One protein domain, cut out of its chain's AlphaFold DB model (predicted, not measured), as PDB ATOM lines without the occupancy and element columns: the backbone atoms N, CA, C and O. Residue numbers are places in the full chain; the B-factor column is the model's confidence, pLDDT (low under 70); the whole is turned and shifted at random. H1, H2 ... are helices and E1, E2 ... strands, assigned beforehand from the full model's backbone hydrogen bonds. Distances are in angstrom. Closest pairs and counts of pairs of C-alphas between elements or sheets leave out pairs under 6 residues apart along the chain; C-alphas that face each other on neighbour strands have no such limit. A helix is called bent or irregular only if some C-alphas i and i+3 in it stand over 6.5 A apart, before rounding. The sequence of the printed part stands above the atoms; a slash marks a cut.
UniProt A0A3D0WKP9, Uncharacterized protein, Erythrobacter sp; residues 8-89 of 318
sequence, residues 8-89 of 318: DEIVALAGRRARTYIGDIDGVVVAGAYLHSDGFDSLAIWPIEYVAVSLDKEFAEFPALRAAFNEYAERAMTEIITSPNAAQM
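Overview. This is residues 8 to 89 of the 318 residues of an uncharacterized protein of Erythrobacter sp (UniProt A0A3D0WKP9). A long, narrow two-stranded ribbon, bent at its middle, has a helix packed on each side of its base half: the short H1 on one side of E1 and E4, the long H2 on the other, running lengthwise beside the ribbon. One edge of the ribbon goes out through E1 and E2, the other folds back through E3 and E4; its tip, residues 37 to 42, sticks out, and so do residues 81 to 87 at the far end of H2. The printed part has 82 residues, with two named helices and four named strands in the order H1, E1, E2, E3, E4, H2, and its class is mixed, helices and strands. The strands make two antiparallel sheets of two, E1 - E4 and E2 - E3. The whole is loose, with a radius of gyration of the C-alphas of 16.3 A, and elongated, spanning 48 by 27 by 19 A.

Arrangement. H1, residues 8 to 19, touches E1, residues 27 to 31, closest at the C-alphas of Val 11 and Val 30, 6.0 A apart. H1 also touches E4, residues 48 to 52, closest at the C-alphas of Gly 15 and Val 51, 6.0 A apart. E1 and E4 are antiparallel neighbours at 166 degrees, with N 28 and O 51 at 2.9 A and N 49 and O 30 at 2.8 A, within hydrogen-bond range. E1 runs on into E2, residues 34 to 37, at 31 degrees. E2 and E3, residues 42 to 45, form an antiparallel hairpin, with N 36 and O 43 at 2.8 A, within hydrogen-bond range. E3 runs on into E4 at 34 degrees. H2, residues 62 to 82, touches E4, closest at the C-alphas of Ile 48 and Arg 66, 6.6 A apart. H2 and E1 are near each other, with 5 pairs of C-alphas within 10 A. H2 and E3 are apart, but only just, at 8.4 A; H1 and H2 are apart. In H1 and H2 every O i to N i+4 pair is within hydrogen-bond range.

Along the chain. H1 measures 16.2 A from first to last C-alpha and begins at C-alpha 8, (-25.633, -24.466, 10.292). E1 measures 13.3 A, E2 9.9 A, E3 10.0 A and E4 13.4 A; C-alpha 37, where E2 ends, is at (-21.227, -42.646, 6.765). H2 measures 30.1 A and ends at C-alpha 82, (-2.305, -42.983, 3.867).

Size, cuts and confidence. The two C-alphas farthest apart, those of Asp 56 and Pro 84, are 48.9 A apart. The printed part has no cut, and no link between named elements is long. The mean pLDDT of the printed part is 85.1; residue 22 and residues 84 to 89 are under 70.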
ATOM      1  N   ASP A   8     -24.822 -25.683  10.338       87.25
ATOM      2  CA  ASP A   8     -25.633 -24.466  10.292       87.25
ATOM      3  C   ASP A   8     -26.464 -24.302  11.574       87.25
ATOM      4  O   ASP A   8     -26.574 -23.207  12.135       87.25
ATOM      5  N   GLU A   9     -27.003 -25.399  12.108       86.06
ATOM      6  CA  GLU A   9     -27.710 -25.438  13.383       86.06
ATOM      7  C   GLU A   9     -26.789 -25.063  14.551       86.06
ATOM      8  O   GLU A   9     -27.193 -24.302  15.442       86.06
ATOM      9  N   ILE A  10     -25.545 -25.558  14.550       87.88
ATOM     10  CA  ILE A  10     -24.538 -25.204  15.559       87.88
ATOM     11  C   ILE A  10     -24.147 -23.732  15.420       87.88
ATOM     12  O   ILE A  10     -24.104 -23.027  16.431       87.88
ATOM     13  N   VAL A  11     -23.925 -23.241  14.199       90.81
ATOM     14  CA  VAL A  11     -23.647 -21.828  13.897       90.81
ATOM     15  C   VAL A  11     -24.775 -20.939  14.425       90.81
ATOM     16  O   VAL A  11     -24.535 -19.982  15.169       90.81
ATOM     17  N   ALA A  12     -26.028 -21.289  14.131       89.81
ATOM     18  CA  ALA A  12     -27.201 -20.556  14.586       89.81
ATOM     19  C   ALA A  12     -27.362 -20.599  16.113       89.81
ATOM     20  O   ALA A  12     -27.707 -19.588  16.738       89.81
ATOM     21  N   LEU A  13     -27.130 -21.753  16.745       89.38
ATOM     22  CA  LEU A  13     -27.177 -21.908  18.199       89.38
ATOM     23  C   LEU A  13     -26.088 -21.080  18.886       89.38
ATOM     24  O   LEU A  13     -26.404 -20.310  19.797       89.38
ATOM     25  N   ALA A  14     -24.839 -21.207  18.441       89.81
ATOM     26  CA  ALA A  14     -23.696 -20.480  18.976       89.81
ATOM     27  C   ALA A  14     -23.892 -18.967  18.819       89.81
ATOM     28  O   ALA A  14     -23.776 -18.225  19.794       89.81
ATOM     29  N   GLY A  15     -24.312 -18.525  17.631       89.88
ATOM     30  CA  GLY A  15     -24.639 -17.131  17.360       89.88
ATOM     31  C   GLY A  15     -25.750 -16.593  18.262       89.88
ATOM     32  O   GLY A  15     -25.615 -15.510  18.828       89.88
ATOM     33  N   ARG A  16     -26.849 -17.344  18.440       90.00
ATOM     34  CA  ARG A  16     -27.933 -16.954  19.360       90.00
ATOM     35  C   ARG A  16     -27.430 -16.822  20.792       90.00
ATOM     36  O   ARG A  16     -27.695 -15.804  21.421       90.00
ATOM     37  N   ARG A  17     -26.691 -17.818  21.287       89.31
ATOM     38  CA  ARG A  17     -26.158 -17.824  22.657       89.31
ATOM     39  C   ARG A  17     -25.224 -16.648  22.904       89.31
ATOM     40  O   ARG A  17     -25.393 -15.968  23.912       89.31
ATOM     41  N   ALA A  18     -24.315 -16.378  21.972       88.69
ATOM     42  CA  ALA A  18     -23.374 -15.273  22.070       88.69
ATOM     43  C   ALA A  18     -24.069 -13.907  22.074       88.69
ATOM     44  O   ALA A  18     -23.742 -13.069  22.903       88.69
ATOM     45  N   ARG A  19     -25.098 -13.716  21.239       86.56
ATOM     46  CA  ARG A  19     -25.912 -12.486  21.238       86.56
ATOM     47  C   ARG A  19     -26.710 -12.271  22.526       86.56
ATOM     48  O   ARG A  19     -26.992 -11.136  22.882       86.56
ATOM     49  N   THR A  20     -27.113 -13.346  23.203       85.94
ATOM     50  CA  THR A  20     -27.858 -13.271  24.477       85.94
ATOM     51  C   THR A  20     -26.964 -13.222  25.716       85.94
ATOM     52  O   THR A  20     -27.471 -13.119  26.832       85.94
ATOM     53  N   TYR A  21     -25.649 -13.354  25.547       82.94
ATOM     54  CA  TYR A  21     -24.702 -13.326  26.651       82.94
ATOM     55  C   TYR A  21     -24.489 -11.884  27.135       82.94
ATOM     56  O   TYR A  21     -24.435 -10.958  26.336       82.94
ATOM     57  N   ILE A  22     -24.383 -11.693  28.453       68.19
ATOM     58  CA  ILE A  22     -24.328 -10.360  29.091       68.19
ATOM     59  C   ILE A  22     -22.892  -9.784  29.095       68.19
ATOM     60  O   ILE A  22     -22.670  -8.670  29.554       68.19
ATOM     61  N   GLY A  23     -21.895 -10.538  28.622       75.31
ATOM     62  CA  GLY A  23     -20.509 -10.070  28.496       75.31
ATOM     63  C   GLY A  23     -20.141  -9.627  27.079       75.31
ATOM     64  O   GLY A  23     -20.858  -9.918  26.124       75.31
ATOM     65  N   ASP A  24     -18.985  -8.976  26.951       82.44
ATOM     66  CA  ASP A  24     -18.473  -8.458  25.679       82.44
ATOM     67  C   ASP A  24     -17.942  -9.594  24.788       82.44
ATOM     68  O   ASP A  24     -16.814 -10.065  24.948       82.44
ATOM     69  N   ILE A  25     -18.772 -10.052  23.848       86.44
ATOM     70  CA  ILE A  25     -18.383 -10.966  22.770       86.44
ATOM     71  C   ILE A  25     -18.497 -10.210  21.448       86.44
ATOM     72  O   ILE A  25     -19.584  -9.793  21.048       86.44
ATOM     73  N   ASP A  26     -17.375 -10.060  20.747       88.38
ATOM     74  CA  ASP A  26     -17.334  -9.343  19.467       88.38
ATOM     75  C   ASP A  26     -17.794 -10.237  18.299       88.38
ATOM     76  O   ASP A  26     -18.501  -9.797  17.390       88.38
ATOM     77  N   GLY A  27     -17.508 -11.535  18.380       90.06
ATOM     78  CA  GLY A  27     -17.978 -12.538  17.435       90.06
ATOM     79  C   GLY A  27     -17.619 -13.955  17.870       90.06
ATOM     80  O   GLY A  27     -16.918 -14.160  18.861       90.06
ATOM     81  N   VAL A  28     -18.121 -14.942  17.133       92.62
ATOM     82  CA  VAL A  28     -17.897 -16.367  17.404       92.62
ATOM     83  C   VAL A  28     -17.449 -17.067  16.135       92.62
ATOM     84  O   VAL A  28     -18.099 -16.946  15.102       92.62
ATOM     85  N   VAL A  29     -16.366 -17.835  16.225       93.56
ATOM     86  CA  VAL A  29     -15.974 -18.783  15.178       93.56
ATOM     87  C   VAL A  29     -16.502 -20.161  15.543       93.56
ATOM     88  O   VAL A  29     -16.287 -20.641  16.657       93.56
ATOM     89  N   VAL A  30     -17.180 -20.800  14.600       93.06
ATOM     90  CA  VAL A  30     -17.689 -22.163  14.727       93.06
ATOM     91  C   VAL A  30     -16.981 -23.006  13.682       93.06
ATOM     92  O   VAL A  30     -17.061 -22.716  12.496       93.06
ATOM     93  N   ALA A  31     -16.264 -24.036  14.118       91.88
ATOM     94  CA  ALA A  31     -15.534 -24.940  13.238       91.88
ATOM     95  C   ALA A  31     -15.653 -26.373  13.749       91.88
ATOM     96  O   ALA A  31     -15.775 -26.601  14.957       91.88
ATOM     97  N   GLY A  32     -15.590 -27.346  12.849       87.38
ATOM     98  CA  GLY A  32     -15.686 -28.745  13.239       87.38
ATOM     99  C   GLY A  32     -15.241 -29.700  12.149       87.38
ATOM    100  O   GLY A  32     -15.007 -29.305  11.017       87.38
ATOM    101  N   ALA A  33     -15.140 -30.971  12.519       85.94
ATOM    102  CA  ALA A  33     -15.048 -32.077  11.575       85.94
ATOM    103  C   ALA A  33     -16.327 -32.904  11.714       85.94
ATOM    104  O   ALA A  33     -16.687 -33.268  12.835       85.94
ATOM    105  N   TYR A  34     -17.000 -33.220  10.624       83.38
ATOM    106  CA  TYR A  34     -18.235 -33.996  10.614       83.38
ATOM    107  C   TYR A  34     -18.004 -35.190   9.711       83.38
ATOM    108  O   TYR A  34     -17.703 -35.023   8.533       83.38
ATOM    109  N   LEU A  35     -18.069 -36.386  10.287       81.62
ATOM    110  CA  LEU A  35     -17.975 -37.622   9.529       81.62
ATOM    111  C   LEU A  35     -19.391 -38.151   9.359       81.62
ATOM    112  O   LEU A  35     -20.057 -38.430  10.348       81.62
ATOM    113  N   HIS A  36     -19.844 -38.295   8.129       81.38
ATOM    114  CA  HIS A  36     -21.088 -38.966   7.796       81.38
ATOM    115  C   HIS A  36     -20.742 -40.276   7.099       81.38
ATOM    116  O   HIS A  36     -19.827 -40.304   6.279       81.38
ATOM    117  N   SER A  37     -21.438 -41.359   7.425       76.62
ATOM    118  CA  SER A  37     -21.227 -42.646   6.765       76.62
ATOM    119  C   SER A  37     -22.500 -43.477   6.792       76.62
ATOM    120  O   SER A  37     -23.217 -43.453   7.788       76.62
ATOM    121  N   ASP A  38     -22.750 -44.223   5.718       72.19
ATOM    122  CA  ASP A  38     -23.780 -45.270   5.653       72.19
ATOM    123  C   ASP A  38     -23.175 -46.689   5.650       72.19
ATOM    124  O   ASP A  38     -23.845 -47.667   5.316       72.19
ATOM    125  N   GLY A  39     -21.889 -46.803   5.997       73.25
ATOM    126  CA  GLY A  39     -21.112 -48.042   5.957       73.25
ATOM    127  C   GLY A  39     -20.502 -48.368   4.590       73.25
ATOM    128  O   GLY A  39     -19.534 -49.126   4.543       73.25
ATOM    129  N   PHE A  40     -21.008 -47.787   3.497       73.69
ATOM    130  CA  PHE A  40     -20.428 -47.920   2.157       73.69
ATOM    131  C   PHE A  40     -19.741 -46.628   1.716       73.69
ATOM    132  O   PHE A  40     -18.562 -46.640   1.367       73.69
ATOM    133  N   ASP A  41     -20.467 -45.516   1.768       72.31
ATOM    134  CA  ASP A  41     -19.964 -44.182   1.488       72.31
ATOM    135  C   ASP A  41     -19.623 -43.464   2.797       72.31
ATOM    136  O   ASP A  41     -20.242 -43.681   3.846       72.31
ATOM    137  N   SER A  42     -18.588 -42.632   2.757       77.38
ATOM    138  CA  SER A  42     -18.143 -41.838   3.898       77.38
ATOM    139  C   SER A  42     -17.733 -40.448   3.441       77.38
ATOM    140  O   SER A  42     -16.819 -40.286   2.635       77.38
ATOM    141  N   LEU A  43     -18.374 -39.439   4.019       79.38
ATOM    142  CA  LEU A  43     -18.119 -38.035   3.740       79.38
ATOM    143  C   LEU A  43     -17.575 -37.354   4.995       79.38
ATOM    144  O   LEU A  43     -18.233 -37.328   6.033       79.38
ATOM    145  N   ALA A  44     -16.381 -36.773   4.891       84.19
ATOM    146  CA  ALA A  44     -15.794 -35.953   5.942       84.19
ATOM    147  C   ALA A  44     -15.858 -34.471   5.549       84.19
ATOM    148  O   ALA A  44     -15.248 -34.059   4.565       84.19
ATOM    149  N   ILE A  45     -16.573 -33.667   6.333       85.88
ATOM    150  CA  ILE A  45     -16.760 -32.230   6.104       85.88
ATOM    151  C   ILE A  45     -16.046 -31.458   7.212       85.88
ATOM    152  O   ILE A  45     -16.198 -31.774   8.392       85.88
ATOM    153  N   TRP A  46     -15.288 -30.429   6.836       90.62
ATOM    154  CA  TRP A  46     -14.540 -29.578   7.763       90.62
ATOM    155  C   TRP A  46     -14.944 -28.106   7.602       90.62
ATOM    156  O   TRP A  46     -14.176 -27.315   7.056       90.62
ATOM    157  N   PRO A  47     -16.168 -27.720   7.998       91.44
ATOM    158  CA  PRO A  47     -16.629 -26.348   7.855       91.44
ATOM    159  C   PRO A  47     -16.062 -25.444   8.959       91.44
ATOM    160  O   PRO A  47     -15.769 -25.888  10.077       91.44
ATOM    161  N   ILE A  48     -15.919 -24.162   8.625       95.06
ATOM    162  CA  ILE A  48     -15.515 -23.094   9.538       95.06
ATOM    163  C   ILE A  48     -16.209 -21.786   9.149       95.06
ATOM    164  O   ILE A  48     -16.045 -21.275   8.040       95.06
ATOM    165  N   GLU A  49     -16.946 -21.219  10.096       93.75
ATOM    166  CA  GLU A  49     -17.748 -20.015   9.914       93.75
ATOM    167  C   GLU A  49     -17.513 -18.998  11.027       93.75
ATOM    168  O   GLU A  49     -17.178 -19.346  12.160       93.75
ATOM    169  N   TYR A  50     -17.707 -17.724  10.694       93.12
ATOM    170  CA  TYR A  50     -17.644 -16.615  11.636       93.12
ATOM    171  C   TYR A  50     -19.006 -15.936  11.744       93.12
ATOM    172  O   TYR A  50     -19.570 -15.478  10.752       93.12
ATOM    173  N   VAL A  51     -19.506 -15.833  12.971       91.81
ATOM    174  CA  VAL A  51     -20.732 -15.126  13.322       91.81
ATOM    175  C   VAL A  51     -20.362 -13.844  14.050       91.81
ATOM    176  O   VAL A  51     -19.964 -13.877  15.217       91.81
ATOM    177  N   ALA A  52     -20.534 -12.703  13.387       89.62
ATOM    178  CA  ALA A  52     -20.385 -11.403  14.030       89.62
ATOM    179  C   ALA A  52     -21.499 -11.191  15.074       89.62
ATOM    180  O   ALA A  52     -22.681 -11.438  14.807       89.62
ATOM    181  N   VAL A  53     -21.121 -10.739  16.271       86.44
ATOM    182  CA  VAL A  53     -22.053 -10.374  17.353       86.44
ATOM    183  C   VAL A  53     -22.097  -8.858  17.491       86.44
ATOM    184  O   VAL A  53     -23.179  -8.277  17.540       86.44
ATOM    185  N   SER A  54     -20.926  -8.226  17.456       83.44
ATOM    186  CA  SER A  54     -20.765  -6.780  17.367       83.44
ATOM    187  C   SER A  54     -20.453  -6.396  15.921       83.44
ATOM    188  O   SER A  54     -19.378  -6.695  15.411       83.44
ATOM    189  N   LEU A  55     -21.393  -5.724  15.250       76.94
ATOM    190  CA  LEU A  55     -21.225  -5.297  13.852       76.94
ATOM    191  C   LEU A  55     -20.126  -4.235  13.688       76.94
ATOM    192  O   LEU A  55     -19.551  -4.111  12.611       76.94
ATOM    193  N   ASP A  56     -19.807  -3.518  14.766       80.69
ATOM    194  CA  ASP A  56     -18.818  -2.435  14.776       80.69
ATOM    195  C   ASP A  56     -17.377  -2.931  14.991       80.69
ATOM    196  O   ASP A  56     -16.433  -2.140  14.963       80.69
ATOM    197  N   LYS A  57     -17.191  -4.235  15.232       79.31
ATOM    198  CA  LYS A  57     -15.888  -4.855  15.491       79.31
ATOM    199  C   LYS A  57     -15.695  -6.070  14.591       79.31
ATOM    200  O   LYS A  57     -16.137  -7.178  14.887       79.31
ATOM    201  N   GLU A  58     -15.028  -5.844  13.465       81.44
ATOM    202  CA  GLU A  58     -14.698  -6.897  12.508       81.44
ATOM    203  C   GLU A  58     -13.537  -7.770  13.008       81.44
ATOM    204  O   GLU A  58     -12.584  -7.274  13.611       81.44
ATOM    205  N   PHE A  59     -13.593  -9.075  12.721       91.06
ATOM    206  CA  PHE A  59     -12.490  -9.999  12.978       91.06
ATOM    207  C   PHE A  59     -11.630 -10.167  11.716       91.06
ATOM    208  O   PHE A  59     -11.828 -11.091  10.921       91.06
ATOM    209  N   ALA A  60     -10.682  -9.247  11.522       90.88
ATOM    210  CA  ALA A  60      -9.876  -9.147  10.304       90.88
ATOM    211  C   ALA A  60      -9.000 -10.386  10.032       90.88
ATOM    212  O   ALA A  60      -8.679 -10.679   8.881       90.88
ATOM    213  N   GLU A  61      -8.622 -11.139  11.067       94.44
ATOM    214  CA  GLU A  61      -7.771 -12.325  10.959       94.44
ATOM    215  C   GLU A  61      -8.544 -13.602  10.591       94.44
ATOM    216  O   GLU A  61      -7.923 -14.632  10.311       94.44
ATOM    217  N   PHE A  62      -9.883 -13.563  10.538       94.62
ATOM    218  CA  PHE A  62     -10.694 -14.736  10.203       94.62
ATOM    219  C   PHE A  62     -10.285 -15.427   8.885       94.62
ATOM    220  O   PHE A  62     -10.185 -16.658   8.877       94.62
ATOM    221  N   PRO A  63      -9.978 -14.716   7.778       95.94
ATOM    222  CA  PRO A  63      -9.520 -15.360   6.549       95.94
ATOM    223  C   PRO A  63      -8.229 -16.169   6.731       95.94
ATOM    224  O   PRO A  63      -8.112 -17.256   6.165       95.94
ATOM    225  N   ALA A  64      -7.285 -15.670   7.537       96.38
ATOM    226  CA  ALA A  64      -6.035 -16.366   7.832       96.38
ATOM    227  C   ALA A  64      -6.278 -17.596   8.720       96.38
ATOM    228  O   ALA A  64      -5.739 -18.668   8.449       96.38
ATOM    229  N   LEU A  65      -7.150 -17.468   9.727       96.00
ATOM    230  CA  LEU A  65      -7.575 -18.590  10.564       96.00
ATOM    231  C   LEU A  65      -8.247 -19.693   9.733       96.00
ATOM    232  O   LEU A  65      -7.918 -20.868   9.890       96.00
ATOM    233  N   ARG A  66      -9.148 -19.323   8.817       96.00
ATOM    234  CA  ARG A  66      -9.818 -20.259   7.906       96.00
ATOM    235  C   ARG A  66      -8.831 -20.986   6.997       96.00
ATOM    236  O   ARG A  66      -8.954 -22.193   6.823       96.00
ATOM    237  N   ALA A  67      -7.847 -20.278   6.443       96.44
ATOM    238  CA  ALA A  67      -6.812 -20.900   5.620       96.44
ATOM    239  C   ALA A  67      -5.998 -21.935   6.416       96.44
ATOM    240  O   ALA A  67      -5.839 -23.065   5.961       96.44
ATOM    241  N   ALA A  68      -5.566 -21.585   7.632       96.31
ATOM    242  CA  ALA A  68      -4.830 -22.500   8.505       96.31
ATOM    243  C   ALA A  68      -5.665 -23.726   8.920       96.31
ATOM    244  O   ALA A  68      -5.143 -24.838   9.003       96.31
ATOM    245  N   PHE A  69      -6.969 -23.546   9.159       95.75
ATOM    246  CA  PHE A  69      -7.882 -24.649   9.462       95.75
ATOM    247  C   PHE A  69      -8.041 -25.611   8.277       95.75
ATOM    248  O   PHE A  69      -7.987 -26.824   8.468       95.75
ATOM    249  N   ASN A  70      -8.172 -25.084   7.057       94.19
ATOM    250  CA  ASN A  70      -8.274 -25.905   5.851       94.19
ATOM    251  C   ASN A  70      -6.985 -26.700   5.591       94.19
ATOM    252  O   ASN A  70      -7.054 -27.897   5.329       94.19
ATOM    253  N   GLU A  71      -5.813 -26.075   5.744       95.31
ATOM    254  CA  GLU A  71      -4.520 -26.767   5.614       95.31
ATOM    255  C   GLU A  71      -4.380 -27.893   6.653       95.31
ATOM    256  O   GLU A  71      -3.927 -29.001   6.351       95.31
ATOM    257  N   TYR A  72      -4.818 -27.637   7.889       92.69
ATOM    258  CA  TYR A  72      -4.876 -28.665   8.922       92.69
ATOM    259  C   TYR A  72      -5.810 -29.823   8.532       92.69
ATOM    260  O   TYR A  72      -5.420 -30.983   8.684       92.69
ATOM    261  N   ALA A  73      -7.010 -29.525   8.025       91.12
ATOM    262  CA  ALA A  73      -7.992 -30.526   7.615       91.12
ATOM    263  C   ALA A  73      -7.468 -31.419   6.479       91.12
ATOM    264  O   ALA A  73      -7.582 -32.642   6.563       91.12
ATOM    265  N   GLU A  74      -6.832 -30.837   5.458       90.38
ATOM    266  CA  GLU A  74      -6.214 -31.580   4.352       90.38
ATOM    267  C   GLU A  74      -5.116 -32.525   4.843       90.38
ATOM    268  O   GLU A  74      -5.085 -33.705   4.475       90.38
ATOM    269  N   ARG A  75      -4.234 -32.033   5.721       89.62
ATOM    270  CA  ARG A  75      -3.169 -32.852   6.305       89.62
ATOM    271  C   ARG A  75      -3.741 -34.004   7.131       89.62
ATOM    272  O   ARG A  75      -3.305 -35.138   6.956       89.62
ATOM    273  N   ALA A  76      -4.723 -33.724   7.986       86.62
ATOM    274  CA  ALA A  76      -5.370 -34.734   8.817       86.62
ATOM    275  C   ALA A  76      -6.061 -35.814   7.966       86.62
ATOM    276  O   ALA A  76      -5.877 -37.003   8.218       86.62
ATOM    277  N   MET A  77      -6.804 -35.427   6.923       85.31
ATOM    278  CA  MET A  77      -7.455 -36.379   6.012       85.31
ATOM    279  C   MET A  77      -6.446 -37.206   5.209       85.31
ATOM    280  O   MET A  77      -6.639 -38.407   5.030       85.31
ATOM    281  N   THR A  78      -5.347 -36.592   4.768       86.00
ATOM    282  CA  THR A  78      -4.262 -37.308   4.082       86.00
ATOM    283  C   THR A  78      -3.651 -38.369   4.993       86.00
ATOM    284  O   THR A  78      -3.442 -39.504   4.566       86.00
ATOM    285  N   GLU A  79      -3.399 -38.032   6.258       83.94
ATOM    286  CA  GLU A  79      -2.859 -38.967   7.244       83.94
ATOM    287  C   GLU A  79      -3.828 -40.125   7.530       83.94
ATOM    288  O   GLU A  79      -3.395 -41.277   7.540       83.94
ATOM    289  N   ILE A  80      -5.134 -39.852   7.655       80.50
ATOM    290  CA  ILE A  80      -6.176 -40.886   7.820       80.50
ATOM    291  C   ILE A  80      -6.142 -41.909   6.677       80.50
ATOM    292  O   ILE A  80      -6.272 -43.105   6.917       80.50
ATOM    293  N   ILE A  81      -5.985 -41.450   5.433       79.62
ATOM    294  CA  ILE A  81      -6.072 -42.314   4.247       79.62
ATOM    295  C   ILE A  81      -4.767 -43.085   4.011       79.62
ATOM    296  O   ILE A  81      -4.789 -44.223   3.544       79.62
ATOM    297  N   THR A  82      -3.619 -42.464   4.292       83.00
ATOM    298  CA  THR A  82      -2.305 -42.983   3.867       83.00
ATOM    299  C   THR A  82      -1.519 -43.685   4.970       83.00
ATOM    300  O   THR A  82      -0.593 -44.440   4.666       83.00
ATOM    301  N   SER A  83      -1.857 -43.457   6.242       77.75
ATOM    302  CA  SER A  83      -1.046 -43.921   7.364       77.75
ATOM    303  C   SER A  83      -1.494 -45.301   7.875       77.75
ATOM    304  O   SER A  83      -2.669 -45.496   8.187       77.75
ATOM    305  N   PRO A  84      -0.572 -46.263   8.076       66.81
ATOM    306  CA  PRO A  84      -0.903 -47.574   8.644       66.81
ATOM    307  C   PRO A  84      -1.416 -47.506  10.095       66.81
ATOM    308  O   PRO A  84      -2.030 -48.456  10.575       66.81
ATOM    309  N   ASN A  85      -1.206 -46.378  10.785       64.88
ATOM    310  CA  ASN A  85      -1.706 -46.118  12.139       64.88
ATOM    311  C   ASN A  85      -3.103 -45.472  12.175       64.88
ATOM    312  O   ASN A  85      -3.572 -45.123  13.260       64.88
ATOM    313  N   ALA A  86      -3.795 -45.341  11.035       61.06
ATOM    314  CA  ALA A  86      -5.150 -44.780  10.959       61.06
ATOM    315  C   ALA A  86      -6.150 -45.452  11.924       61.06
ATOM    316  O   ALA A  86      -7.084 -44.810  12.399       61.06
ATOM    317  N   ALA A  87      -5.901 -46.710  12.305       57.66
ATOM    318  CA  ALA A  87      -6.684 -47.454  13.293       57.66
ATOM    319  C   ALA A  87      -6.748 -46.801  14.693       57.66
ATOM    320  O   ALA A  87      -7.604 -47.171  15.493       57.66
ATOM    321  N   GLN A  88      -5.865 -45.846  15.015       61.56
ATOM    322  CA  GLN A  88      -5.900 -45.115  16.290       61.56
ATOM    323  C   GLN A  88      -6.852 -43.907  16.280       61.56
ATOM    324  O   GLN A  88      -7.070 -43.292  17.324       61.56
ATOM    325  N   MET A  89      -7.432 -43.550  15.131       62.44
ATOM    326  CA  MET A  89      -8.366 -42.428  15.026       62.44
ATOM    327  C   MET A  89      -9.787 -42.876  15.377       62.44
ATOM    328  O   MET A  89     -10.351 -43.771  14.761       62.44
TER     329      MET A  89